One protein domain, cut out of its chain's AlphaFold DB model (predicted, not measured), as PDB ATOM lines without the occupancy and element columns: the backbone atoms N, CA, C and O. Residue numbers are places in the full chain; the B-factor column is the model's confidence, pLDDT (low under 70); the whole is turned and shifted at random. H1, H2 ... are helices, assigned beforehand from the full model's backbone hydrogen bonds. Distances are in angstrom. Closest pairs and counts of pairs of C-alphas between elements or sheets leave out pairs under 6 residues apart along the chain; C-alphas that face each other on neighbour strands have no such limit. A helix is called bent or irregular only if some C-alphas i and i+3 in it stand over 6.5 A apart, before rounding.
ATOM      1  N   LEU A 359     112.706  96.070 169.904       95.38
ATOM      2  CA  LEU A 359     112.593  97.473 169.494       95.38
ATOM      3  C   LEU A 359     113.129  98.426 170.565       95.38
ATOM      4  O   LEU A 359     113.821  99.383 170.236       95.38
ATOM      5  N   ALA A 360     112.853  98.143 171.843       94.75
ATOM      6  CA  ALA A 360     113.317  98.972 172.951       94.75
ATOM      7  C   ALA A 360     114.851  98.995 173.040       94.75
ATOM      8  O   ALA A 360     115.429 100.063 173.227       94.75
ATOM      9  N   ILE A 361     115.507  97.842 172.852       95.56
ATOM     10  CA  ILE A 361     116.973  97.759 172.836       95.56
ATOM     11  C   ILE A 361     117.537  98.563 171.659       95.56
ATOM     12  O   ILE A 361     118.449  99.362 171.860       95.56
ATOM     13  N   LEU A 362     116.998  98.393 170.445       96.50
ATOM     14  CA  LEU A 362     117.470  99.140 169.273       96.50
ATOM     15  C   LEU A 362     117.298 100.655 169.442       96.50
ATOM     16  O   LEU A 362     118.230 101.401 169.152       96.50
ATOM     17  N   GLU A 363     116.136 101.111 169.919       96.12
ATOM     18  CA  GLU A 363     115.864 102.535 170.151       96.12
ATOM     19  C   GLU A 363     116.804 103.118 171.220       96.12
ATOM     20  O   GLU A 363     117.346 104.203 171.023       96.12
ATOM     21  N   GLU A 364     117.054 102.395 172.318       96.69
ATOM     22  CA  GLU A 364     117.996 102.817 173.364       96.69
ATOM     23  C   GLU A 364     119.427 102.945 172.824       96.69
ATOM     24  O   GLU A 364     120.084 103.965 173.039       96.69
ATOM     25  N   GLN A 365     119.917 101.939 172.092       97.94
ATOM     26  CA  GLN A 365     121.275 101.987 171.543       97.94
ATOM     27  C   GLN A 365     121.414 103.073 170.472       97.94
ATOM     28  O   GLN A 365     122.422 103.780 170.444       97.94
ATOM     29  N   HIS A 366     120.398 103.258 169.627       97.69
ATOM     30  CA  HIS A 366     120.406 104.310 168.614       97.69
ATOM     31  C   HIS A 366     120.395 105.712 169.236       97.69
ATOM     32  O   HIS A 366     121.110 106.591 168.764       97.69
ATOM     33  N   GLN A 367     119.675 105.925 170.344       97.75
ATOM     34  CA  GLN A 367     119.701 107.206 171.062       97.75
ATOM     35  C   GLN A 367     121.110 107.584 171.540       97.75
ATOM     36  O   GLN A 367     121.461 108.763 171.517       97.75
ATOM     37  N   ILE A 368     121.938 106.614 171.944       97.69
ATOM     38  CA  ILE A 368     123.338 106.871 172.320       97.69
ATOM     39  C   ILE A 368     124.139 107.366 171.103       97.69
ATOM     40  O   ILE A 368     124.918 108.314 171.220       97.69
ATOM     41  N   ILE A 369     123.927 106.753 169.934       96.62
ATOM     42  CA  ILE A 369     124.579 107.131 168.671       96.62
ATOM     43  C   ILE A 369     124.138 108.543 168.249       96.62
ATOM     44  O   ILE A 369     124.981 109.411 168.023       96.62
ATOM     45  N   GLU A 370     122.832 108.809 168.231       96.31
ATOM     46  CA  GLU A 370     122.249 110.097 167.830       96.31
ATOM     47  C   GLU A 370     122.682 111.249 168.754       96.31
ATOM     48  O   GLU A 370     122.973 112.361 168.301       96.31
ATOM     49  N   GLN A 371     122.788 110.997 170.064       95.88
ATOM     50  CA  GLN A 371     123.313 111.977 171.020       95.88
ATOM     51  C   GLN A 371     124.789 112.303 170.753       95.88
ATOM     52  O   GLN A 371     125.188 113.471 170.835       95.88
ATOM     53  N   ALA A 372     125.605 111.303 170.413       94.81
ATOM     54  CA  ALA A 372     127.004 111.512 170.048       94.81
ATOM     55  C   ALA A 372     127.141 112.286 168.725       94.81
ATOM     56  O   ALA A 372     128.006 113.158 168.603       94.81
ATOM     57  N   GLU A 373     126.259 112.031 167.757       92.62
ATOM     58  CA  GLU A 373     126.203 112.777 166.498       92.62
ATOM     59  C   GLU A 373     125.818 114.243 166.732       92.62
ATOM     60  O   GLU A 373     126.552 115.154 166.348       92.62
ATOM     61  N   THR A 374     124.726 114.478 167.462       93.69
ATOM     62  CA  THR A 374     124.211 115.825 167.765       93.69
ATOM     63  C   THR A 374     125.209 116.654 168.577       93.69
ATOM     64  O   THR A 374     125.308 117.873 168.418       93.69
ATOM     65  N   SER A 375     125.996 116.003 169.437       92.25
ATOM     66  CA  SER A 375     127.072 116.645 170.202       92.25
ATOM     67  C   SER A 375     128.389 116.797 169.424       92.25
ATOM     68  O   SER A 375     129.375 117.269 169.991       92.25
ATOM     69  N   ASN A 376     128.411 116.465 168.125       89.88
ATOM     70  CA  ASN A 376     129.579 116.498 167.237       89.88
ATOM     71  C   ASN A 376     130.767 115.648 167.723       89.88
ATOM     72  O   ASN A 376     131.917 115.910 167.363       89.88
ATOM     73  N   GLN A 377     130.516 114.614 168.527       87.69
ATOM     74  CA  GLN A 377     131.569 113.720 169.012       87.69
ATOM     75  C   GLN A 377     132.078 112.784 167.909       87.69
ATOM     76  O   GLN A 377     133.235 112.379 167.957       87.69
ATOM     77  N   LEU A 378     131.257 112.508 166.887       87.81
ATOM     78  CA  LEU A 378     131.541 111.538 165.819       87.81
ATOM     79  C   LEU A 378     132.352 112.095 164.631       87.81
ATOM     80  O   LEU A 378     132.619 111.370 163.678       87.81
ATOM     81  N   VAL A 379     132.769 113.367 164.662       82.88
ATOM     82  CA  VAL A 379     133.423 114.020 163.506       82.88
ATOM     83  C   VAL A 379     134.804 113.429 163.198       82.88
ATOM     84  O   VAL A 379     135.177 113.294 162.035       82.88
ATOM     85  N   ASN A 380     135.581 113.078 164.228       78.94
ATOM     86  CA  ASN A 380     136.973 112.632 164.061       78.94
ATOM     87  C   ASN A 380     137.252 111.229 164.610       78.94
ATOM     88  O   ASN A 380     138.230 110.595 164.196       78.94
ATOM     89  N   TYR A 381     136.422 110.768 165.543       87.88
ATOM     90  CA  TYR A 381     136.600 109.536 166.297       87.88
ATOM     91  C   TYR A 381     135.241 109.058 166.817       87.88
ATOM     92  O   TYR A 381     134.345 109.868 167.029       87.88
ATOM     93  N   VAL A 382     135.089 107.753 167.023       92.94
ATOM     94  CA  VAL A 382     133.884 107.160 167.610       92.94
ATOM     95  C   VAL A 382     134.226 106.755 169.047       92.94
ATOM     96  O   VAL A 382     135.126 105.943 169.225       92.94
ATOM     97  N   PRO A 383     133.575 107.306 170.085       95.44
ATOM     98  CA  PRO A 383     133.851 106.912 171.467       95.44
ATOM     99  C   PRO A 383     133.558 105.429 171.738       95.44
ATOM    100  O   PRO A 383     132.569 104.901 171.231       95.44
ATOM    101  N   ASP A 384     134.318 104.784 172.632       95.38
ATOM    102  CA  ASP A 384     134.114 103.372 173.016       95.38
ATOM    103  C   ASP A 384     132.681 103.060 173.468       95.38
ATOM    104  O   ASP A 384     132.158 101.975 173.221       95.38
ATOM    105  N   ALA A 385     132.033 104.007 174.153       95.94
ATOM    106  CA  ALA A 385     130.641 103.867 174.571       95.94
ATOM    107  C   ALA A 385     129.689 103.785 173.367       95.94
ATOM    108  O   ALA A 385     128.778 102.960 173.365       95.94
ATOM    109  N   VAL A 386     129.941 104.590 172.330       97.50
ATOM    110  CA  VAL A 386     129.175 104.572 171.077       97.50
ATOM    111  C   VAL A 386     129.470 103.293 170.306       97.50
ATOM    112  O   VAL A 386     128.539 102.627 169.878       97.50
ATOM    113  N   TYR A 387     130.737 102.878 170.207       97.62
ATOM    114  CA  TYR A 387     131.098 101.609 169.572       97.62
ATOM    115  C   TYR A 387     130.399 100.407 170.236       97.62
ATOM    116  O   TYR A 387     129.818  99.565 169.550       97.62
ATOM    117  N   LYS A 388     130.361 100.353 171.575       98.12
ATOM    118  CA  LYS A 388     129.619  99.318 172.322       98.12
ATOM    119  C   LYS A 388     128.118  99.349 172.030       98.12
ATOM    120  O   LYS A 388     127.510  98.280 171.914       98.12
ATOM    121  N   ALA A 389     127.531 100.539 171.905       98.06
ATOM    122  CA  ALA A 389     126.133 100.690 171.521       98.06
ATOM    123  C   ALA A 389     125.893 100.180 170.092       98.06
ATOM    124  O   ALA A 389     124.998  99.362 169.887       98.06
ATOM    125  N   CYS A 390     126.758 100.547 169.137       98.38
ATOM    126  CA  CYS A 390     126.708 100.049 167.763       98.38
ATOM    127  C   CYS A 390     126.763  98.519 167.712       98.38
ATOM    128  O   CYS A 390     125.903  97.897 167.097       98.38
ATOM    129  N   MET A 391     127.723  97.891 168.398       98.12
ATOM    130  CA  MET A 391     127.851  96.429 168.401       98.12
ATOM    131  C   MET A 391     126.653  95.737 169.060       98.12
ATOM    132  O   MET A 391     126.210  94.691 168.591       98.12
ATOM    133  N   THR A 392     126.088  96.324 170.119       97.62
ATOM    134  CA  THR A 392     124.864  95.803 170.750       97.62
ATOM    135  C   THR A 392     123.679  95.877 169.787       97.62
ATOM    136  O   THR A 392     122.931  94.908 169.664       97.62
ATOM    137  N   LEU A 393     123.542  96.988 169.061       97.69
ATOM    138  CA  LEU A 393     122.510  97.197 168.049       97.69
ATOM    139  C   LEU A 393     122.655  96.186 166.899       97.69
ATOM    140  O   LEU A 393     121.699  95.476 166.589       97.69
ATOM    141  N   ILE A 394     123.865  96.041 166.345       97.50
ATOM    142  CA  ILE A 394     124.196  95.082 165.276       97.50
ATOM    143  C   ILE A 394     123.845  93.649 165.686       97.50
ATOM    144  O   ILE A 394     123.239  92.922 164.906       97.50
ATOM    145  N   ASN A 395     124.188  93.249 166.912       96.12
ATOM    146  CA  ASN A 395     123.935  91.893 167.404       96.12
ATOM    147  C   ASN A 395     122.461  91.631 167.752       96.12
ATOM    148  O   ASN A 395     122.044  90.476 167.803       96.12
ATOM    149  N   THR A 396     121.684  92.682 168.029       95.69
ATOM    150  CA  THR A 396     120.256  92.569 168.368       95.69
ATOM    151  C   THR A 396     119.375  92.559 167.118       95.69
ATOM    152  O   THR A 396     118.302  91.958 167.125       95.69
ATOM    153  N   TYR A 397     119.814  93.212 166.041       96.19
ATOM    154  CA  TYR A 397     119.059  93.306 164.799       96.19
ATOM    155  C   TYR A 397     118.953  91.945 164.092       96.19
ATOM    156  O   TYR A 397     119.929  91.428 163.553       96.19
ATOM    157  N   SER A 398     117.751  91.364 164.077       93.88
ATOM    158  CA  SER A 398     117.480  90.061 163.452       93.88
ATOM    159  C   SER A 398     116.964  90.153 162.011       93.88
ATOM    160  O   SER A 398     117.031  89.159 161.285       93.88
ATOM    161  N   GLY A 399     116.446  91.314 161.604       93.25
ATOM    162  CA  GLY A 399     115.814  91.565 160.309       93.25
ATOM    163  C   GLY A 399     114.826  92.727 160.391       93.25
ATOM    164  O   GLY A 399     114.713  93.388 161.427       93.25
ATOM    165  N   ASP A 400     114.113  92.976 159.298       93.56
ATOM    166  CA  ASP A 400     113.190  94.108 159.214       93.56
ATOM    167  C   ASP A 400     111.946  93.902 160.083       93.56
ATOM    168  O   ASP A 400     111.573  92.781 160.432       93.56
ATOM    169  N   PHE A 401     111.258  94.989 160.426       93.88
ATOM    170  CA  PHE A 401     110.016  94.905 161.191       93.88
ATOM    171  C   PHE A 401     108.987  94.043 160.443       93.88
ATOM    172  O   PHE A 401     108.644  94.343 159.304       93.88
ATOM    173  N   ILE A 402     108.500  92.981 161.093       93.69
ATOM    174  CA  ILE A 402     107.509  92.018 160.581       93.69
ATOM    175  C   ILE A 402     107.834  91.406 159.201       93.69
ATOM    176  O   ILE A 402     106.914  91.037 158.472       93.69
ATOM    177  N   GLU A 403     109.118  91.287 158.847       92.12
ATOM    178  CA  GLU A 403     109.589  90.782 157.546       92.12
ATOM    179  C   GLU A 403     108.901  89.479 157.119       92.12
ATOM    180  O   GLU A 403     108.297  89.429 156.047       92.12
ATOM    181  N   ASP A 404     108.904  88.463 157.984       92.38
ATOM    182  CA  ASP A 404     108.360  87.139 157.667       92.38
ATOM    183  C   ASP A 404     106.841  87.188 157.441       92.38
ATOM    184  O   ASP A 404     106.331  86.531 156.543       92.38
ATOM    185  N   LEU A 405     106.110  88.040 158.175       91.81
ATOM    186  CA  LEU A 405     104.666  88.214 157.968       91.81
ATOM    187  C   LEU A 405     104.361  88.765 156.569       91.81
ATOM    188  O   LEU A 405     103.364  88.390 155.959       91.81
ATOM    189  N   LEU A 406     105.201  89.671 156.071       88.25
ATOM    190  CA  LEU A 406     105.040  90.261 154.743       88.25
ATOM    191  C   LEU A 406     105.468  89.298 153.627       88.25
ATOM    192  O   LEU A 406     104.944  89.383 152.517       88.25
ATOM    193  N   VAL A 407     106.418  88.402 153.911       88.81
ATOM    194  CA  VAL A 407     106.818  87.318 153.002       88.81
ATOM    195  C   VAL A 407     105.712  86.266 152.903       88.81
ATOM    196  O   VAL A 407     105.357  85.863 151.794       88.81
ATOM    197  N   ASP A 408     105.146  85.859 154.040       88.81
ATOM    198  CA  ASP A 408     104.116  84.819 154.122       88.81
ATOM    199  C   ASP A 408     102.761  85.294 153.578       88.81
ATOM    200  O   ASP A 408     102.047  84.530 152.923       88.81
ATOM    201  N   ASP A 409     102.407  86.562 153.810       87.44
ATOM    202  CA  ASP A 409     101.175  87.170 153.306       87.44
ATOM    203  C   ASP A 409     101.438  88.526 152.626       87.44
ATOM    204  O   ASP A 409     101.233  89.592 153.218       87.44
ATOM    205  N   PRO A 410     101.813  88.518 151.333       81.69
ATOM    206  CA  PRO A 410     101.997  89.736 150.555       81.69
ATOM    207  C   PRO A 410     100.702  90.526 150.308       81.69
ATOM    208  O   PRO A 410     100.741  91.569 149.678       81.69
ATOM    209  N   TYR A 411      99.524  90.085 150.739       83.62
ATOM    210  CA  TYR A 411      98.292  90.876 150.576       83.62
ATOM    211  C   TYR A 411      97.799  91.450 151.905       83.62
ATOM    212  O   TYR A 411      96.836  92.214 151.946       83.62
ATOM    213  N   ALA A 412      98.517  91.158 152.994       80.69
ATOM    214  CA  ALA A 412      98.252  91.632 154.342       80.69
ATOM    215  C   ALA A 412      98.094  93.165 154.445       80.69
ATOM    216  O   ALA A 412      97.368  93.639 155.329       80.69
ATOM    217  N   PHE A 413      98.755  93.916 153.556       81.19
ATOM    218  CA  PHE A 413      98.904  95.373 153.605       81.19
ATOM    219  C   PHE A 413      98.678  96.059 152.247       81.19
ATOM    220  O   PHE A 413      99.387  97.004 151.918       81.19
ATOM    221  N   ASP A 414      97.740  95.572 151.435       78.50
ATOM    222  CA  ASP A 414      97.410  96.183 150.140       78.50
ATOM    223  C   ASP A 414      96.506  97.433 150.313       78.50
ATOM    224  O   ASP A 414      95.466  97.310 150.963       78.50
ATOM    225  N   PRO A 415      96.857  98.623 149.768       81.31
ATOM    226  CA  PRO A 415      98.093  98.949 149.057       81.31
ATOM    227  C   PRO A 415      99.296  99.183 149.993       81.31
ATOM    228  O   PRO A 415      99.192  99.952 150.954       81.31
ATOM    229  N   PRO A 416     100.493  98.643 149.663       80.19
ATOM    230  CA  PRO A 416     101.710  98.811 150.468       80.19
ATOM    231  C   PRO A 416     102.075 100.263 150.771       80.19
ATOM    232  O   PRO A 416     102.732 100.564 151.767       80.19
ATOM    233  N   THR A 417     101.687 101.182 149.883       79.00
ATOM    234  CA  THR A 417     102.064 102.590 149.977       79.00
ATOM    235  C   THR A 417     101.408 103.316 151.138       79.00
ATOM    236  O   THR A 417     102.026 104.243 151.666       79.00
ATOM    237  N   ASP A 418     100.216 102.868 151.530       81.69
ATOM    238  CA  ASP A 418      99.359 103.533 152.515       81.69
ATOM    239  C   ASP A 418      99.300 102.733 153.828       81.69
ATOM    240  O   ASP A 418      98.586 103.084 154.765       81.69
ATOM    241  N   SER A 419     100.092 101.660 153.912       87.81
ATOM    242  CA  SER A 419     100.203 100.805 155.085       87.81
ATOM    243  C   SER A 419     100.882 101.514 156.258       87.81
ATOM    244  O   SER A 419     101.984 102.055 156.127       87.81
ATOM    245  N   TRP A 420     100.287 101.398 157.448       91.06
ATOM    246  CA  TRP A 420     100.890 101.849 158.709       91.06
ATOM    247  C   TRP A 420     102.240 101.175 158.999       91.06
ATOM    248  O   TRP A 420     103.084 101.749 159.686       91.06
ATOM    249  N   ALA A 421     102.458  99.960 158.483       91.06
ATOM    250  CA  ALA A 421     103.684  99.204 158.711       91.06
ATOM    251  C   ALA A 421     104.848  99.694 157.841       91.06
ATOM    252  O   ALA A 421     105.987  99.307 158.082       91.06
ATOM    253  N   ARG A 422     104.592 100.566 156.859       88.50
ATOM    254  CA  ARG A 422     105.611 101.053 155.925       88.50
ATOM    255  C   ARG A 422     106.723 101.844 156.603       88.50
ATOM    256  O   ARG A 422     107.888 101.614 156.313       88.50
ATOM    257  N   GLU A 423     106.367 102.767 157.494       87.50
ATOM    258  CA  GLU A 423     107.346 103.565 158.240       87.50
ATOM    259  C   GLU A 423     108.230 102.695 159.154       87.50
ATOM    260  O   GLU A 423     109.453 102.764 159.023       87.50
ATOM    261  N   PRO A 424     107.683 101.845 160.050       91.31
ATOM    262  CA  PRO A 424     108.521 101.023 160.916       91.31
ATOM    263  C   PRO A 424     109.286  99.918 160.173       91.31
ATOM    264  O   PRO A 424     110.253  99.419 160.741       91.31
ATOM    265  N   PHE A 425     108.896  99.555 158.941       90.50
ATOM    266  CA  PHE A 425     109.545  98.497 158.156       90.50
ATOM    267  C   PHE A 425     111.056  98.711 158.023       90.50
ATOM    268  O   PHE A 425     111.836  97.850 158.426       90.50
ATOM    269  N   THR A 426     111.466  99.885 157.531       88.75
ATOM    270  CA  THR A 426     112.882 100.200 157.294       88.75
ATOM    271  C   THR A 426     113.535 101.031 158.391       88.75
ATOM    272  O   THR A 426     114.758 101.126 158.407       88.75
ATOM    273  N   LEU A 427     112.770 101.596 159.333       93.75
ATOM    274  CA  LEU A 427     113.315 102.455 160.392       93.75
ATOM    275  C   LEU A 427     114.447 101.772 161.176       93.75
ATOM    276  O   LEU A 427     115.509 102.345 161.388       93.75
ATOM    277  N   PHE A 428     114.237 100.522 161.584       94.94
ATOM    278  CA  PHE A 428     115.229  99.778 162.364       94.94
ATOM    279  C   PHE A 428     116.409  99.296 161.516       94.94
ATOM    280  O   PHE A 428     117.518  99.161 162.033       94.94
ATOM    281  N   ARG A 429     116.193  99.100 160.208       94.38
ATOM    282  CA  ARG A 429     117.270  98.860 159.244       94.38
ATOM    283  C   ARG A 429     118.170 100.087 159.137       94.38
ATOM    284  O   ARG A 429     119.384  99.932 159.108       94.38
ATOM    285  N   ASP A 430     117.601 101.290 159.125       95.69
ATOM    286  CA  ASP A 430     118.380 102.532 159.103       95.69
ATOM    287  C   ASP A 430     119.297 102.621 160.331       95.69
ATOM    288  O   ASP A 430     120.506 102.786 160.182       95.69
ATOM    289  N   TYR A 431     118.751 102.380 161.530       97.25
ATOM    290  CA  TYR A 431     119.536 102.364 162.770       97.25
ATOM    291  C   TYR A 431     120.670 101.334 162.723       97.25
ATOM    292  O   TYR A 431     121.780 101.582 163.198       97.25
ATOM    293  N   TYR A 432     120.397 100.167 162.136       97.31
ATOM    294  CA  TYR A 432     121.385  99.117 161.926       97.31
ATOM    295  C   TYR A 432     122.499  99.535 160.959       97.31
ATOM    296  O   TYR A 432     123.675  99.284 161.228       97.31
ATOM    297  N   LEU A 433     122.157 100.199 159.855       97.06
ATOM    298  CA  LEU A 433     123.132 100.683 158.878       97.06
ATOM    299  C   LEU A 433     124.022 101.787 159.459       97.06
ATOM    300  O   LEU A 433     125.235 101.756 159.237       97.06
ATOM    301  N   ASP A 434     123.456 102.700 160.250       96.62
ATOM    302  CA  ASP A 434     124.219 103.734 160.953       96.62
ATOM    303  C   ASP A 434     125.171 103.112 161.983       96.62
ATOM    304  O   ASP A 434     126.363 103.435 162.014       96.62
ATOM    305  N   ALA A 435     124.695 102.138 162.766       98.06
ATOM    306  CA  ALA A 435     125.533 101.401 163.708       98.06
ATOM    307  C   ALA A 435     126.710 100.699 163.014       98.06
ATOM    308  O   ALA A 435     127.843 100.796 163.492       98.06
ATOM    309  N   ILE A 436     126.473 100.035 161.875       98.06
ATOM    310  CA  ILE A 436     127.542  99.419 161.076       98.06
ATOM    311  C   ILE A 436     128.544 100.460 160.602       98.06
ATOM    312  O   ILE A 436     129.749 100.233 160.713       98.06
ATOM    313  N   LEU A 437     128.068 101.578 160.056       96.81
ATOM    314  CA  LEU A 437     128.930 102.624 159.526       96.81
ATOM    315  C   LEU A 437     129.874 103.153 160.614       96.81
ATOM    316  O   LEU A 437     131.088 103.207 160.401       96.81
ATOM    317  N   TYR A 438     129.336 103.494 161.786       97.56
ATOM    318  CA  TYR A 438     130.138 104.009 162.893       97.56
ATOM    319  C   TYR A 438     131.045 102.940 163.514       97.56
ATOM    320  O   TYR A 438     132.196 103.241 163.834       97.56
ATOM    321  N   ALA A 439     130.593 101.687 163.630       98.25
ATOM    322  CA  ALA A 439     131.442 100.592 164.101       98.25
ATOM    323  C   ALA A 439     132.617 100.330 163.143       98.25
ATOM    324  O   ALA A 439     133.756 100.185 163.578       98.25
ATOM    325  N   ALA A 440     132.370 100.343 161.831       97.75
ATOM    326  CA  ALA A 440     133.415 100.154 160.831       97.75
ATOM    327  C   ALA A 440     134.429 101.311 160.823       97.75
ATOM    328  O   ALA A 440     135.631 101.084 160.676       97.75
ATOM    329  N   GLU A 441     133.975 102.556 161.007       96.38
ATOM    330  CA  GLU A 441     134.876 103.707 161.140       96.38
ATOM    331  C   GLU A 441     135.699 103.665 162.431       96.38
ATOM    332  O   GLU A 441     136.881 104.016 162.393       96.38
ATOM    333  N   TYR A 442     135.124 103.199 163.544       97.31
ATOM    334  CA  TYR A 442     135.871 102.951 164.780       97.31
ATOM    335  C   TYR A 442     137.028 101.979 164.529       97.31
ATOM    336  O   TYR A 442     138.186 102.328 164.752       97.31
ATOM    337  N   GLU A 443     136.732 100.801 163.976       97.75
ATOM    338  CA  GLU A 443     137.732  99.770 163.681       97.75
ATOM    339  C   GLU A 443     138.808 100.286 162.724       97.75
ATOM    340  O   GLU A 443     140.007 100.123 162.948       97.75
ATOM    341  N   ARG A 444     138.411 101.033 161.691       96.31
ATOM    342  CA  ARG A 444     139.366 101.649 160.769       96.31
ATOM    343  C   ARG A 444     140.308 102.627 161.482       96.31
ATOM    344  O   ARG A 444     141.499 102.648 161.183       96.31
ATOM    345  N   LYS A 445     139.804 103.431 162.421       95.06
ATOM    346  CA  LYS A 445     140.621 104.362 163.219       95.06
ATOM    347  C   LYS A 445     141.531 103.633 164.209       95.06
ATOM    348  O   LYS A 445     142.669 104.065 164.411       95.06
ATOM    349  N   MET A 446     141.075 102.522 164.782       95.75
ATOM    350  CA  MET A 446     141.918 101.646 165.600       95.75
ATOM    351  C   MET A 446     143.055 101.047 164.768       95.75
ATOM    352  O   MET A 446     144.200 101.043 165.209       95.75
ATOM    353  N   ALA A 447     142.795 100.660 163.517       94.75
ATOM    354  CA  ALA A 447     143.836 100.213 162.592       94.75
ATOM    355  C   ALA A 447     144.852 101.320 162.249       94.75
ATOM    356  O   ALA A 447     146.057 101.062 162.190       94.75
ATOM    357  N   ASP A 448     144.379 102.553 162.033       92.88
ATOM    358  CA  ASP A 448     145.228 103.720 161.746       92.88
ATOM    359  C   ASP A 448     146.160 104.064 162.932       92.88
ATOM    360  O   ASP A 448     147.236 104.622 162.725       92.88
ATOM    361  N   SER A 449     145.756 103.730 164.163       93.69
ATOM    362  CA  SER A 449     146.483 104.031 165.410       93.69
ATOM    363  C   SER A 449     147.170 102.820 166.057       93.69
ATOM    364  O   SER A 449     147.819 102.962 167.093       93.69
ATOM    365  N   ALA A 450     147.064 101.635 165.454       94.69
ATOM    366  CA  ALA A 450     147.633 100.408 165.991       94.69
ATOM    367  C   ALA A 450     149.172 100.435 166.002       94.69
ATOM    368  O   ALA A 450     149.824 100.816 165.030       94.69
ATOM    369  N   ASN A 451     149.759  99.947 167.098       95.25
ATOM    370  CA  ASN A 451     151.214  99.933 167.297       95.25
ATOM    371  C   ASN A 451     151.916  98.790 166.556       95.25
ATOM    372  O   ASN A 451     153.131  98.826 166.364       95.25
ATOM    373  N   THR A 452     151.169  97.751 166.175       95.56
ATOM    374  CA  THR A 452     151.717  96.567 165.514       95.56
ATOM    375  C   THR A 452     151.031  96.323 164.169       95.56
ATOM    376  O   THR A 452     149.816  96.513 164.053       95.56
ATOM    377  N   PRO A 453     151.764  95.827 163.154       92.69
ATOM    378  CA  PRO A 453     151.166  95.452 161.872       92.69
ATOM    379  C   PRO A 453     150.077  94.378 161.997       92.69
ATOM    380  O   PRO A 453     149.142  94.360 161.202       92.69
ATOM    381  N   ALA A 454     150.182  93.489 162.991       92.94
ATOM    382  CA  ALA A 454     149.191  92.445 163.239       92.94
ATOM    383  C   ALA A 454     147.849  93.035 163.701       92.94
ATOM    384  O   ALA A 454     146.831  92.773 163.066       92.94
ATOM    385  N   GLN A 455     147.865  93.897 164.725       94.12
ATOM    386  CA  GLN A 455     146.665  94.598 165.207       94.12
ATOM    387  C   GLN A 455     146.069  95.500 164.127       94.12
ATOM    388  O   GLN A 455     144.861  95.520 163.922       94.12
ATOM    389  N   GLN A 456     146.919  96.215 163.381       95.19
ATOM    390  CA  GLN A 456     146.462  97.027 162.255       95.19
ATOM    391  C   GLN A 456     145.710  96.179 161.223       95.19
ATOM    392  O   GLN A 456     144.648  96.572 160.740       95.19
ATOM    393  N   ARG A 457     146.254  95.007 160.878       94.69
ATOM    394  CA  ARG A 457     145.636  94.092 159.919       94.69
ATOM    395  C   ARG A 457     144.304  93.544 160.426       94.69
ATOM    396  O   ARG A 457     143.376  93.435 159.631       94.69
ATOM    397  N   GLU A 458     144.223  93.206 161.709       95.62
ATOM    398  CA  GLU A 458     143.009  92.713 162.366       95.62
ATOM    399  C   GLU A 458     141.890  93.758 162.326       95.62
ATOM    400  O   GLU A 458     140.827  93.495 161.769       95.62
ATOM    401  N   HIS A 459     142.168  94.977 162.788       97.38
ATOM    402  CA  HIS A 459     141.200  96.073 162.780       97.38
ATOM    403  C   HIS A 459     140.760  96.471 161.360       97.38
ATOM    404  O   HIS A 459     139.578  96.709 161.109       97.38
ATOM    405  N   TYR A 460     141.671  96.490 160.376       97.62
ATOM    406  CA  TYR A 460     141.276  96.717 158.980       97.62
ATOM    407  C   TYR A 460     140.417  95.587 158.409       97.62
ATOM    408  O   TYR A 460     139.514  95.863 157.613       97.62
ATOM    409  N   ALA A 461     140.692  94.334 158.780       96.19
ATOM    410  CA  ALA A 461     139.877  93.202 158.361       96.19
ATOM    411  C   ALA A 461     138.465  93.300 158.948       96.19
ATOM    412  O   ALA A 461     137.497  93.135 158.207       96.19
ATOM    413  N   GLU A 462     138.341  93.646 160.232       97.75
ATOM    414  CA  GLU A 462     137.042  93.803 160.888       97.75
ATOM    415  C   GLU A 462     136.250  94.993 160.328       97.75
ATOM    416  O   GLU A 462     135.081  94.846 159.968       97.75
ATOM    417  N   ALA A 463     136.898  96.142 160.113       98.12
ATOM    418  CA  ALA A 463     136.281  97.272 159.419       98.12
ATOM    419  C   ALA A 463     135.789  96.882 158.012       98.12
ATOM    420  O   ALA A 463     134.665  97.204 157.626       98.12
ATOM    421  N   GLY A 464     136.607  96.150 157.244       97.94
ATOM    422  CA  GLY A 464     136.235  95.643 155.922       97.94
ATOM    423  C   GLY A 464     135.038  94.689 155.962       97.94
ATOM    424  O   GLY A 464     134.154  94.769 155.102       97.94
ATOM    425  N   ARG A 465     134.968  93.827 156.983       97.94
ATOM    426  CA  ARG A 465     133.846  92.911 157.225       97.94
ATOM    427  C   ARG A 465     132.562  93.677 157.524       97.94
ATOM    428  O   ARG A 465     131.548  93.414 156.879       97.94
ATOM    429  N   LEU A 466     132.614  94.654 158.429       98.31
ATOM    430  CA  LEU A 466     131.471  95.498 158.786       98.31
ATOM    431  C   LEU A 466     130.966  96.305 157.582       98.31
ATOM    432  O   LEU A 466     129.773  96.274 157.284       98.31
ATOM    433  N   PHE A 467     131.856  96.946 156.817       98.44
ATOM    434  CA  PHE A 467     131.468  97.647 155.587       98.44
ATOM    435  C   PHE A 467     130.806  96.714 154.565       98.44
ATOM    436  O   PHE A 467     129.771  97.057 153.994       98.44
ATOM    437  N   SER A 468     131.355  95.514 154.360       97.50
ATOM    438  CA  SER A 468     130.744  94.514 153.479       97.50
ATOM    439  C   SER A 468     129.361  94.091 153.976       97.50
ATOM    440  O   SER A 468     128.441  93.958 153.175       97.50
ATOM    441  N   LEU A 469     129.199  93.885 155.285       96.19
ATOM    442  CA  LEU A 469     127.924  93.508 155.892       96.19
ATOM    443  C   LEU A 469     126.861  94.593 155.673       96.19
ATOM    444  O   LEU A 469     125.750  94.283 155.246       96.19
ATOM    445  N   GLY A 470     127.217  95.859 155.901       96.81
ATOM    446  CA  GLY A 470     126.318  96.988 155.667       96.81
ATOM    447  C   GLY A 470     125.941  97.148 154.195       96.81
ATOM    448  O   GLY A 470     124.779  97.403 153.886       96.81
ATOM    449  N   ALA A 471     126.886  96.921 153.273       96.75
ATOM    450  CA  ALA A 471     126.611  96.969 151.838       96.75
ATOM    451  C   ALA A 471     125.542  95.949 151.416       96.75
ATOM    452  O   ALA A 471     124.622  96.286 150.671       96.75
ATOM    453  N   MET A 472     125.637  94.722 151.932       94.62
ATOM    454  CA  MET A 472     124.672  93.656 151.651       94.62
ATOM    455  C   MET A 472     123.317  93.921 152.325       94.62
ATOM    456  O   MET A 472     122.270  93.646 151.741       94.62
ATOM    457  N   ALA A 473     123.314  94.471 153.542       93.00
ATOM    458  CA  ALA A 473     122.089  94.716 154.301       93.00
ATOM    459  C   ALA A 473     121.277  95.921 153.801       93.00
ATOM    460  O   ALA A 473     120.055  95.927 153.923       93.00
ATOM    461  N   ALA A 474     121.934  96.928 153.217       93.38
ATOM    462  CA  ALA A 474     121.267  98.146 152.762       93.38
ATOM    463  C   ALA A 474     120.220  97.877 151.667       93.38
ATOM    464  O   ALA A 474     119.154  98.490 151.661       93.38
ATOM    465  N   CYS A 475     120.487  96.930 150.765       88.69
ATOM    466  CA  CYS A 475     119.600  96.604 149.649       88.69
ATOM    467  C   CYS A 475     118.951  95.222 149.808       88.69
ATOM    468  O   CYS A 475     119.282  94.291 149.071       88.69
ATOM    469  N   ASN A 476     117.991  95.077 150.724       80.12
ATOM    470  CA  ASN A 476     117.181  93.858 150.823       80.12
ATOM    471  C   ASN A 476     115.797  94.055 150.163       80.12
ATOM    472  O   ASN A 476     115.021  94.928 150.555       80.12
ATOM    473  N   LYS A 477     115.526  93.234 149.136       70.75
ATOM    474  CA  LYS A 477     114.304  93.225 148.306       70.75
ATOM    475  C   LYS A 477     113.458  91.962 148.511       70.75
ATOM    476  O   LYS A 477     112.614  91.658 147.675       70.75
ATOM    477  N   GLN A 478     113.697  91.188 149.569       67.94
ATOM    478  CA  GLN A 478     112.915  89.972 149.821       67.94
ATOM    479  C   GLN A 478     111.419  90.274 149.951       67.94
ATOM    480  O   GLN A 478     110.591  89.453 149.568       67.94
ATOM    481  N   VAL A 479     111.076  91.482 150.398       63.00
ATOM    482  CA  VAL A 479     109.697  91.868 150.659       63.00
ATOM    483  C   VAL A 479     109.151  92.819 149.586       63.00
ATOM    484  O   VAL A 479     109.708  93.892 149.329       63.00
ATOM    485  N   PHE A 480     108.020  92.439 148.977       60.44
ATOM    486  CA  PHE A 480     107.194  93.294 148.111       60.44
ATOM    487  C   PHE A 480     107.900  93.924 146.901       60.44
ATOM    488  O   PHE A 480     107.584  95.053 146.527       60.44
ATOM    489  N   ASP A 481     108.886  93.260 146.297       67.44
ATOM    490  CA  ASP A 481     109.687  93.847 145.210       67.44
ATOM    491  C   ASP A 481     110.322  95.218 145.567       67.44
ATOM    492  O   ASP A 481     110.692  95.992 144.680       67.44
ATOM    493  N   GLY A 482     110.480  95.527 146.862       67.88
ATOM    494  CA  GLY A 482     110.968  96.822 147.347       67.88
ATOM    495  C   GLY A 482     109.901  97.920 147.467       67.88
ATOM    496  O   GLY A 482     110.252  99.078 147.656       67.88
ATOM    497  N   MET A 483     108.599  97.613 147.382       74.75
ATOM    498  CA  MET A 483     107.544  98.638 147.509       74.75
ATOM    499  C   MET A 483     107.454  99.259 148.915       74.75
ATOM    500  O   MET A 483     107.085 100.433 149.050       74.75
ATOM    501  N   PHE A 484     107.815  98.495 149.953       80.00
ATOM    502  CA  PHE A 484     107.897  98.998 151.327       80.00
ATOM    503  C   PHE A 484     109.136  99.880 151.546       80.00
ATOM    504  O   PHE A 484     109.032 100.920 152.196       80.00
ATOM    505  N   ASP A 485     110.274  99.549 150.924       85.38
ATOM    506  CA  ASP A 485     111.510 100.331 151.020       85.38
ATOM    507  C   ASP A 485     111.619 101.380 149.896       85.38
ATOM    508  O   ASP A 485     112.205 101.165 148.835       85.38
ATOM    509  N   THR A 486     111.107 102.584 150.159       83.75
ATOM    510  CA  THR A 486     111.218 103.721 149.221       83.75
ATOM    511  C   THR A 486     112.644 104.198 148.959       83.75
ATOM    512  O   THR A 486     112.865 104.959 148.012       83.75
ATOM    513  N   LYS A 487     113.614 103.788 149.780       89.25
ATOM    514  CA  LYS A 487     115.018 104.174 149.644       89.25
ATOM    515  C   LYS A 487     115.778 103.218 148.724       89.25
ATOM    516  O   LYS A 487     116.906 103.543 148.344       89.25
ATOM    517  N   VAL A 488     115.167 102.110 148.296       87.56
ATOM    518  CA  VAL A 488     115.716 101.168 147.309       87.56
ATOM    519  C   VAL A 488     115.011 101.364 145.967       87.56
ATOM    520  O   VAL A 488     114.012 100.730 145.644       87.56
ATOM    521  N   PHE A 489     115.557 102.253 145.137       87.38
ATOM    522  CA  PHE A 489     115.127 102.379 143.745       87.38
ATOM    523  C   PHE A 489     116.309 102.583 142.801       87.38
ATOM    524  O   PHE A 489     117.270 103.303 143.093       87.38
ATOM    525  N   PHE A 490     116.204 101.971 141.622       87.75
ATOM    526  CA  PHE A 490     117.214 102.046 140.575       87.75
ATOM    527  C   PHE A 490     116.772 103.040 139.516       87.75
ATOM    528  O   PHE A 490     115.793 102.828 138.797       87.75
ATOM    529  N   SER A 491     117.490 104.156 139.422       83.56
ATOM    530  CA  SER A 491     117.251 105.102 138.350       83.56
ATOM    531  C   SER A 491     117.738 104.528 137.025       83.56
ATOM    532  O   SER A 491     118.923 104.279 136.842       83.56
ATOM    533  N   SER A 492     116.816 104.364 136.084       76.31
ATOM    534  CA  SER A 492     117.111 104.026 134.685       76.31
ATOM    535  C   SER A 492     117.302 105.274 133.813       76.31
ATOM    536  O   SER A 492     117.655 105.162 132.642       76.31
ATOM    537  N   LYS A 493     117.045 106.478 134.351       76.69
ATOM    538  CA  LYS A 493     117.157 107.737 133.603       76.69
ATOM    539  C   LYS A 493     118.505 108.408 133.879       76.69
ATOM    540  O   LYS A 493     118.824 108.621 135.053       76.69
ATOM    541  N   PRO A 494     119.237 108.838 132.833       69.50
ATOM    542  CA  PRO A 494     120.446 109.638 133.003       69.50
ATOM    543  C   PRO A 494     120.162 110.867 133.877       69.50
ATOM    544  O   PRO A 494     119.181 111.578 133.653       69.50
ATOM    545  N   GLY A 495     120.995 111.103 134.893       71.69
ATOM    546  CA  GLY A 495     120.907 112.271 135.778       71.69
ATOM    547  C   GLY A 495     119.963 112.146 136.980       71.69
ATOM    548  O   GLY A 495     120.004 113.001 137.863       71.69
ATOM    549  N   ARG A 496     119.145 111.089 137.081       80.75
ATOM    550  CA  ARG A 496     118.383 110.811 138.309       80.75
ATOM    551  C   ARG A 496     119.206 109.883 139.204       80.75
ATOM    552  O   ARG A 496     119.676 108.848 138.746       80.75
ATOM    553  N   ARG A 497     119.405 110.281 140.464       85.31
ATOM    554  CA  ARG A 497     120.175 109.508 141.452       85.31
ATOM    555  C   ARG A 497     119.419 108.246 141.860       85.31
ATOM    556  O   ARG A 497     118.189 108.255 141.860       85.31
ATOM    557  N   HIS A 498     120.157 107.192 142.195       88.75
ATOM    558  CA  HIS A 498     119.606 106.014 142.862       88.75
ATOM    559  C   HIS A 498     119.067 106.381 144.253       88.75
ATOM    560  O   HIS A 498     119.350 107.464 144.773       88.75
ATOM    561  N   GLY A 499     118.268 105.490 144.837       91.06
ATOM    562  CA  GLY A 499     117.783 105.662 146.202       91.06
ATOM    563  C   GLY A 499     118.904 105.635 147.244       91.06
ATOM    564  O   GLY A 499     120.003 105.148 146.980       91.06
ATOM    565  N   ALA A 500     118.629 106.191 148.426       92.75
ATOM    566  CA  ALA A 500     119.634 106.396 149.469       92.75
ATOM    567  C   ALA A 500     120.336 105.094 149.888       92.75
ATOM    568  O   ALA A 500     121.553 105.091 150.040       92.75
ATOM    569  N   HIS A 501     119.603 103.981 149.988       93.56
ATOM    570  CA  HIS A 501     120.177 102.684 150.354       93.56
ATOM    571  C   HIS A 501     121.086 102.101 149.271       93.56
ATOM    572  O   HIS A 501     122.099 101.498 149.597       93.56
ATOM    573  N   VAL A 502     120.777 102.343 147.994       94.00
ATOM    574  CA  VAL A 502     121.630 101.923 146.867       94.00
ATOM    575  C   VAL A 502     122.936 102.719 146.846       94.00
ATOM    576  O   VAL A 502     124.004 102.171 146.603       94.00
ATOM    577  N   LEU A 503     122.865 104.026 147.117       94.25
ATOM    578  CA  LEU A 503     124.062 104.869 147.189       94.25
ATOM    579  C   LEU A 503     124.930 104.505 148.399       94.25
ATOM    580  O   LEU A 503     126.149 104.400 148.276       94.25
ATOM    581  N   LEU A 504     124.302 104.286 149.557       95.44
ATOM    582  CA  LEU A 504     124.998 103.855 150.762       95.44
ATOM    583  C   LEU A 504     125.645 102.481 150.558       95.44
ATOM    584  O   LEU A 504     126.820 102.322 150.874       95.44
ATOM    585  N   SER A 505     124.932 101.510 149.975       96.31
ATOM    586  CA  SER A 505     125.481 100.171 149.732       96.31
ATOM    587  C   SER A 505     126.742 100.217 148.870       96.31
ATOM    588  O   SER A 505     127.733  99.550 149.169       96.31
ATOM    589  N   GLU A 506     126.733 101.067 147.845       95.25
ATOM    590  CA  GLU A 506     127.862 101.280 146.946       95.25
ATOM    591  C   GLU A 506     129.051 101.979 147.628       95.25
ATOM    592  O   GLU A 506     130.211 101.613 147.428       95.25
ATOM    593  N   GLN A 507     128.782 102.945 148.502       96.19
ATOM    594  CA  GLN A 507     129.824 103.574 149.308       96.19
ATOM    595  C   GLN A 507     130.477 102.575 150.275       96.19
ATOM    596  O   GLN A 507     131.703 102.564 150.427       96.19
ATOM    597  N   LEU A 508     129.674 101.737 150.934       97.62
ATOM    598  CA  LEU A 508     130.155 100.754 151.902       97.62
ATOM    599  C   LEU A 508     130.984  99.658 151.211       97.62
ATOM    600  O   LEU A 508     132.093  99.368 151.660       97.62
ATOM    601  N   ILE A 509     130.525  99.107 150.078       97.88
ATOM    602  CA  ILE A 509     131.279  98.059 149.367       97.88
ATOM    603  C   ILE A 509     132.637  98.573 148.880       97.88
ATOM    604  O   ILE A 509     133.642  97.871 148.985       97.88
ATOM    605  N   ARG A 510     132.696  99.827 148.419       97.12
ATOM    606  CA  ARG A 510     133.941 100.465 147.990       97.12
ATOM    607  C   ARG A 510     134.949 100.546 149.135       97.12
ATOM    608  O   ARG A 510     136.110 100.172 148.968       97.12
ATOM    609  N   ARG A 511     134.499 100.959 150.327       97.31
ATOM    610  CA  ARG A 511     135.339 100.980 151.538       97.31
ATOM    611  C   ARG A 511     135.815  99.580 151.918       97.31
ATOM    612  O   ARG A 511     137.000  99.415 152.199       97.31
ATOM    613  N   ALA A 512     134.940  98.575 151.866       97.81
ATOM    614  CA  ALA A 512     135.311  97.188 152.145       97.81
ATOM    615  C   ALA A 512     136.429  96.696 151.207       97.81
ATOM    616  O   ALA A 512     137.460  96.208 151.670       97.81
ATOM    617  N   ILE A 513     136.266  96.888 149.894       97.25
ATOM    618  CA  ILE A 513     137.245  96.495 148.868       97.25
ATOM    619  C   ILE A 513     138.591  97.181 149.095       97.25
ATOM    620  O   ILE A 513     139.628  96.515 149.083       97.25
ATOM    621  N   ALA A 514     138.583  98.493 149.348       95.62
ATOM    622  CA  ALA A 514     139.801  99.252 149.594       95.62
ATOM    623  C   ALA A 514     140.565  98.733 150.824       95.62
ATOM    624  O   ALA A 514     141.791  98.604 150.783       95.62
ATOM    625  N   LEU A 515     139.859  98.395 151.909       96.12
ATOM    626  CA  LEU A 515     140.469  97.845 153.122       96.12
ATOM    627  C   LEU A 515     141.029  96.437 152.907       96.12
ATOM    628  O   LEU A 515     142.172  96.179 153.285       96.12
ATOM    629  N   TYR A 516     140.284  95.553 152.239       95.69
ATOM    630  CA  TYR A 516     140.787  94.223 151.887       95.69
ATOM    631  C   TYR A 516     141.999  94.291 150.954       95.69
ATOM    632  O   TYR A 516     142.949  93.525 151.130       95.69
ATOM    633  N   GLY A 517     142.004  95.244 150.017       93.56
ATOM    634  CA  GLY A 517     143.164  95.578 149.197       93.56
ATOM    635  C   GLY A 517     144.371  95.936 150.060       93.56
ATOM    636  O   GLY A 517     145.385  95.250 149.969       93.56
ATOM    637  N   LYS A 518     144.228  96.923 150.961       91.75
ATOM    638  CA  LYS A 518     145.299  97.399 151.862       91.75
ATOM    639  C   LYS A 518     145.962  96.290 152.682       91.75
ATOM    640  O   LYS A 518     147.166  96.351 152.911       91.75
ATOM    641  N   ILE A 519     145.205  95.287 153.131       94.31
ATOM    642  CA  ILE A 519     145.751  94.152 153.900       94.31
ATOM    643  C   ILE A 519     146.250  92.990 153.020       94.31
ATOM    644  O   ILE A 519     146.553  91.905 153.534       94.31
ATOM    645  N   GLY A 520     146.298  93.190 151.699       91.44
ATOM    646  CA  GLY A 520     146.732  92.211 150.703       91.44
ATOM    647  C   GLY A 520     145.753  91.056 150.473       91.44
ATOM    648  O   GLY A 520     146.127  90.059 149.855       91.44
ATOM    649  N   ASN A 521     144.512  91.147 150.960       92.31
ATOM    650  CA  ASN A 521     143.511  90.085 150.860       92.31
ATOM    651  C   ASN A 521     142.618  90.253 149.617       92.31
ATOM    652  O   ASN A 521     141.403  90.453 149.695       92.31
ATOM    653  N   THR A 522     143.231  90.177 148.437       92.25
ATOM    654  CA  THR A 522     142.545  90.443 147.160       92.25
ATOM    655  C   THR A 522     141.544  89.361 146.765       92.25
ATOM    656  O   THR A 522     140.580  89.647 146.055       92.25
ATOM    657  N   ILE A 523     141.723  88.133 147.263       93.00
ATOM    658  CA  ILE A 523     140.767  87.034 147.071       93.00
ATOM    659  C   ILE A 523     139.441  87.376 147.754       93.00
ATOM    660  O   ILE A 523     138.386  87.246 147.130       93.00
ATOM    661  N   VAL A 524     139.491  87.854 149.004       93.62
ATOM    662  CA  VAL A 524     138.288  88.279 149.729       93.62
ATOM    663  C   VAL A 524     137.677  89.517 149.082       93.62
ATOM    664  O   VAL A 524     136.473  89.505 148.845       93.62
ATOM    665  N   ALA A 525     138.475  90.516 148.685       94.88
ATOM    666  CA  ALA A 525     137.966  91.696 147.973       94.88
ATOM    667  C   ALA A 525     137.159  91.315 146.716       94.88
ATOM    668  O   ALA A 525     136.025  91.762 146.535       94.88
ATOM    669  N   LYS A 526     137.712  90.426 145.876       95.19
ATOM    670  CA  LYS A 526     137.049  89.942 144.658       95.19
ATOM    671  C   LYS A 526     135.776  89.155 144.966       95.19
ATOM    672  O   LYS A 526     134.778  89.327 144.275       95.19
ATOM    673  N   ARG A 527     135.808  88.284 145.981       95.88
ATOM    674  CA  ARG A 527     134.645  87.479 146.384       95.88
ATOM    675  C   ARG A 527     133.517  88.371 146.896       95.88
ATOM    676  O   ARG A 527     132.402  88.251 146.410       95.88
ATOM    677  N   VAL A 528     133.832  89.276 147.820       95.88
ATOM    678  CA  VAL A 528     132.889  90.232 148.410       95.88
ATOM    679  C   VAL A 528     132.230  91.084 147.325       95.88
ATOM    680  O   VAL A 528     131.004  91.169 147.286       95.88
ATOM    681  N   TYR A 529     133.012  91.631 146.387       97.56
ATOM    682  CA  TYR A 529     132.451  92.383 145.264       97.56
ATOM    683  C   TYR A 529     131.570  91.517 144.355       97.56
ATOM    684  O   TYR A 529     130.471  91.934 144.009       97.56
ATOM    685  N   ALA A 530     132.003  90.304 143.997       97.06
ATOM    686  CA  ALA A 530     131.214  89.417 143.141       97.06
ATOM    687  C   ALA A 530     129.870  89.031 143.787       97.06
ATOM    688  O   ALA A 530     128.844  88.989 143.111       97.06
ATOM    689  N   THR A 531     129.857  88.773 145.098       95.75
ATOM    690  CA  THR A 531     128.623  88.506 145.849       95.75
ATOM    691  C   THR A 531     127.714  89.737 145.879       95.75
ATOM    692  O   THR A 531     126.515  89.617 145.623       95.75
ATOM    693  N   TYR A 532     128.279  90.921 146.122       96.50
ATOM    694  CA  TYR A 532     127.541  92.182 146.079       96.50
ATOM    695  C   TYR A 532     126.937  92.454 144.693       96.50
ATOM    696  O   TYR A 532     125.748  92.735 144.579       96.50
ATOM    697  N   GLU A 533     127.717  92.297 143.623       96.12
ATOM    698  CA  GLU A 533     127.271  92.471 142.236       96.12
ATOM    699  C   GLU A 533     126.104  91.531 141.895       96.12
ATOM    700  O   GLU A 533     125.103  91.961 141.316       96.12
ATOM    701  N   GLN A 534     126.177  90.263 142.314       94.25
ATOM    702  CA  GLN A 534     125.082  89.305 142.147       94.25
ATOM    703  C   GLN A 534     123.806  89.756 142.863       94.25
ATOM    704  O   GLN A 534     122.728  89.728 142.260       94.25
ATOM    705  N   GLN A 535     123.913  90.206 144.117       92.44
ATOM    706  CA  GLN A 535     122.768  90.730 144.861       92.44
ATOM    707  C   GLN A 535     122.186  91.968 144.176       92.44
ATOM    708  O   GLN A 535     120.977  92.042 143.966       92.44
ATOM    709  N   MET A 536     123.022  92.922 143.774       93.19
ATOM    710  CA  MET A 536     122.553  94.151 143.139       93.19
ATOM    711  C   MET A 536     121.889  93.878 141.792       93.19
ATOM    712  O   MET A 536     120.857  94.478 141.485       93.19
ATOM    713  N   HIS A 537     122.391  92.929 141.001       92.31
ATOM    714  CA  HIS A 537     121.707  92.483 139.788       92.31
ATOM    715  C   HIS A 537     120.383  91.776 140.078       92.31
ATOM    716  O   HIS A 537     119.422  91.990 139.342       92.31
ATOM    717  N   PHE A 538     120.292  90.978 141.141       89.88
ATOM    718  CA  PHE A 538     119.025  90.382 141.559       89.88
ATOM    719  C   PHE A 538     118.009  91.464 141.957       89.88
ATOM    720  O   PHE A 538     116.913  91.536 141.402       89.88
ATOM    721  N   VAL A 539     118.404  92.378 142.842       88.56
ATOM    722  CA  VAL A 539     117.534  93.424 143.396       88.56
ATOM    723  C   VAL A 539     117.099  94.433 142.318       88.56
ATOM    724  O   VAL A 539     115.937  94.840 142.254       88.56
ATOM    725  N   SER A 540     117.986  94.774 141.386       88.75
ATOM    726  CA  SER A 540     117.703  95.717 140.294       88.75
ATOM    727  C   SER A 540     117.044  95.105 139.056       88.75
ATOM    728  O   SER A 540     116.867  95.814 138.063       88.75
ATOM    729  N   ASN A 541     116.725  93.805 139.057       87.19
ATOM    730  CA  ASN A 541     116.314  93.072 137.852       87.19
ATOM    731  C   ASN A 541     117.315  93.262 136.687       87.19
ATOM    732  O   ASN A 541     116.925  93.471 135.538       87.19
ATOM    733  N   LYS A 542     118.616  93.201 136.999       86.19
ATOM    734  CA  LYS A 542     119.775  93.401 136.108       86.19
ATOM    735  C   LYS A 542     119.955  94.827 135.570       86.19
ATOM    736  O   LYS A 542     120.781  95.034 134.689       86.19
ATOM    737  N   GLY A 543     119.210  95.804 136.089       85.75
ATOM    738  CA  GLY A 543     119.304  97.206 135.671       85.75
ATOM    739  C   GLY A 543     120.417  98.013 136.348       85.75
ATOM    740  O   GLY A 543     120.698  99.124 135.912       85.75
ATOM    741  N   TRP A 544     121.023  97.495 137.420       91.38
ATOM    742  CA  TRP A 544     122.132  98.151 138.114       91.38
ATOM    743  C   TRP A 544     123.465  97.926 137.400       91.38
ATOM    744  O   TRP A 544     123.730  96.845 136.873       91.38
ATOM    745  N   THR A 545     124.310  98.951 137.444       91.25
ATOM    746  CA  THR A 545     125.699  98.939 136.987       91.25
ATOM    747  C   THR A 545     126.555  99.592 138.060       91.25
ATOM    748  O   THR A 545     126.155 100.633 138.580       91.25
ATOM    749  N   ALA A 546     127.719  99.017 138.348       91.25
ATOM    750  CA  ALA A 546     128.655  99.593 139.303       91.25
ATOM    751  C   ALA A 546     129.134 100.985 138.876       91.25
ATOM    752  O   ALA A 546     129.374 101.247 137.692       91.25
ATOM    753  N   ASP A 547     129.315 101.859 139.858       91.31
ATOM    754  CA  ASP A 547     130.008 103.128 139.712       91.31
ATOM    755  C   ASP A 547     131.451 102.864 139.234       91.31
ATOM    756  O   ASP A 547     132.155 102.022 139.812       91.31
ATOM    757  N   PRO A 548     131.923 103.575 138.191       93.19
ATOM    758  CA  PRO A 548     133.308 103.507 137.735       93.19
ATOM    759  C   PRO A 548     134.353 103.634 138.852       93.19
ATOM    760  O   PRO A 548     135.400 102.992 138.779       93.19
ATOM    761  N   GLU A 549     134.088 104.428 139.893       93.31
ATOM    762  CA  GLU A 549     134.997 104.558 141.037       93.31
ATOM    763  C   GLU A 549     135.100 103.259 141.847       93.31
ATOM    764  O   GLU A 549     136.191 102.882 142.270       93.31
ATOM    765  N   THR A 550     133.996 102.524 142.004       93.38
ATOM    766  CA  THR A 550     133.983 101.224 142.692       93.38
ATOM    767  C   THR A 550     134.820 100.192 141.928       93.38
ATOM    768  O   THR A 550     135.594  99.448 142.533       93.38
ATOM    769  N   LEU A 551     134.722 100.176 140.594       95.06
ATOM    770  CA  LEU A 551     135.532  99.297 139.740       95.06
ATOM    771  C   LEU A 551     137.020  99.662 139.783       95.06
ATOM    772  O   LEU A 551     137.868  98.774 139.850       95.06
ATOM    773  N   LYS A 552     137.335 100.961 139.793       94.94
ATOM    774  CA  LYS A 552     138.709 101.454 139.927       94.94
ATOM    775  C   LYS A 552     139.336 101.026 141.255       94.94
ATOM    776  O   LYS A 552     140.488 100.600 141.269       94.94
ATOM    777  N   ASP A 553     138.590 101.103 142.354       92.56
ATOM    778  CA  ASP A 553     139.078 100.672 143.667       92.56
ATOM    779  C   ASP A 553     139.261  99.150 143.745       92.56
ATOM    780  O   ASP A 553     140.212  98.675 144.371       92.56
ATOM    781  N   LEU A 554     138.416  98.375 143.057       93.75
ATOM    782  CA  LEU A 554     138.600  96.930 142.909       93.75
ATOM    783  C   LEU A 554     139.866  96.591 142.120       93.75
ATOM    784  O   LEU A 554     140.649  95.747 142.556       93.75
ATOM    785  N   GLU A 555     140.095  97.259 140.993       93.88
ATOM    786  CA  GLU A 555     141.311  97.083 140.200       93.88
ATOM    787  C   GLU A 555     142.558  97.467 141.008       93.88
ATOM    788  O   GLU A 555     143.515  96.692 141.087       93.88
ATOM    789  N   ALA A 556     142.519  98.611 141.698       91.12
ATOM    790  CA  ALA A 556     143.599  99.063 142.567       91.12
ATOM    791  C   ALA A 556     143.879  98.066 143.702       91.12
ATOM    792  O   ALA A 556     145.042  97.794 144.000       91.12
ATOM    793  N   ALA A 557     142.838  97.486 144.312       90.31
ATOM    794  CA  ALA A 557     142.993  96.423 145.300       90.31
ATOM    795  C   ALA A 557     143.678  95.193 144.684       90.31
ATOM    796  O   ALA A 557     144.627  94.671 145.267       90.31
ATOM    797  N   MET A 558     143.266  94.762 143.486       89.31
ATOM    798  CA  MET A 558     143.859  93.614 142.786       89.31
ATOM    799  C   MET A 558     145.339  93.820 142.428       89.31
ATOM    800  O   MET A 558     146.123  92.877 142.536       89.31
ATOM    801  N   GLN A 559     145.750  95.040 142.080       86.56
ATOM    802  CA  GLN A 559     147.144  95.383 141.758       86.56
ATOM    803  C   GLN A 559     148.096  95.345 142.975       86.56
ATOM    804  O   GLN A 559     149.326  95.384 142.818       86.56
ATOM    805  N   GLN A 560     147.571  95.253 144.205       81.19
ATOM    806  CA  GLN A 560     148.408  95.176 145.407       81.19
ATOM    807  C   GLN A 560     149.098  93.815 145.582       81.19
ATOM    808  O   GLN A 560     150.119  93.752 146.269       81.19
ATOM    809  N   THR A 561     148.634  92.740 144.930       66.50
ATOM    810  CA  THR A 561     149.320  91.439 144.977       66.50
ATOM    811  C   THR A 561     150.284  91.250 143.807       66.50
ATOM    812  O   THR A 561     149.982  91.549 142.653       66.50
ATOM    813  N   GLY A 562     151.465  90.686 144.096       54.41
ATOM    814  CA  GLY A 562     152.511  90.442 143.094       54.41
ATOM    815  C   GLY A 562     152.047  89.613 141.890       54.41
ATOM    816  O   GLY A 562     152.528  89.844 140.789       54.41
ATOM    817  N   ALA A 563     151.057  88.727 142.059       56.53
ATOM    818  CA  ALA A 563     150.490  87.900 140.989       56.53
ATOM    819  C   ALA A 563     149.889  88.707 139.817       56.53
ATOM    820  O   ALA A 563     149.915  88.228 138.687       56.53
ATOM    821  N   TYR A 564     149.400  89.927 140.067       51.59
ATOM    822  CA  TYR A 564     148.846  90.819 139.039       51.59
ATOM    823  C   TYR A 564     149.828  91.901 138.567       51.59
ATOM    824  O   TYR A 564     149.517  92.613 137.621       51.59
TER     825      TYR A 564
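This is residues 359 to 564 of the 586 residues of an uncharacterized protein of Dictyobacter alpinus (UniProt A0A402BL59). Five helices, H4 to H8, lie side by side in an up-and-down bundle, with H4 and H5 at one side, H7 and H8 at the other and H6 between. The helical hairpin of H1 and H2 packs slantwise on H4, and short H3, its centre the farthest of the helices from the mean of the C-alphas at 22.2 A, touches no helix and is close to H4 but not clearly touching it, the C-alphas of Glu 403 and Phe 425 being 7.7 A apart. The printed part has 206 residues with eight named helices, H1 to H8 in chain order, and no named strand: all helix. It is compact, with a radius of gyration of the C-alphas of 18.1 A and spans of 55 by 39 by 31 A.

H4, residues 422 to 449, forms a hairpin with H5, residues 453 to 474, at a shallow tilt of 15 degrees; their closest C-alphas, Ala 447 and Gln 456, are 4.1 A apart. H5 forms another with H6, residues 500 to 518, closest at C-alphas 471 and 505, 4.0 A. H7, residues 522 to 539, touches H6 residues 509 to 517 alone, closest at C-alphas 525 and 513, 4.9 A. H8, residues 548 to 558, touches H6 and runs the same way, closest at C-alphas 557 and 517, 4.0 A. H1, residues 359 to 374, touches H2, residues 384 to 396, closest at C-alphas 365 and 389, 5.0 A. H2 touches H4 residues 431 to 442 alone at a steep tilt of 45 degrees, closest at C-alphas 390 and 435, 4.4 A. H3, residues 403 to 408, touches no helix. Every O i to N i+4 pair is within hydrogen-bond range in H1, H2, H3, H5, H6, H7 and H8, and 20 of 24 in H4, which is irregular, with C-alphas 425 and 428 7.2 A apart.

H1 begins at C-alpha 359 (112.593, 97.473, 169.494). H4 measures 42.1 A, H5 31.4 A and H6 27.3 A. H8 ends at C-alpha 558 (143.859, 93.614, 142.786).

The printed part has no cut. The links H3 to H4 and H5 to H6 are long. pLDDT is under 70 at residues 478 to 482, 494 and 561 to 564.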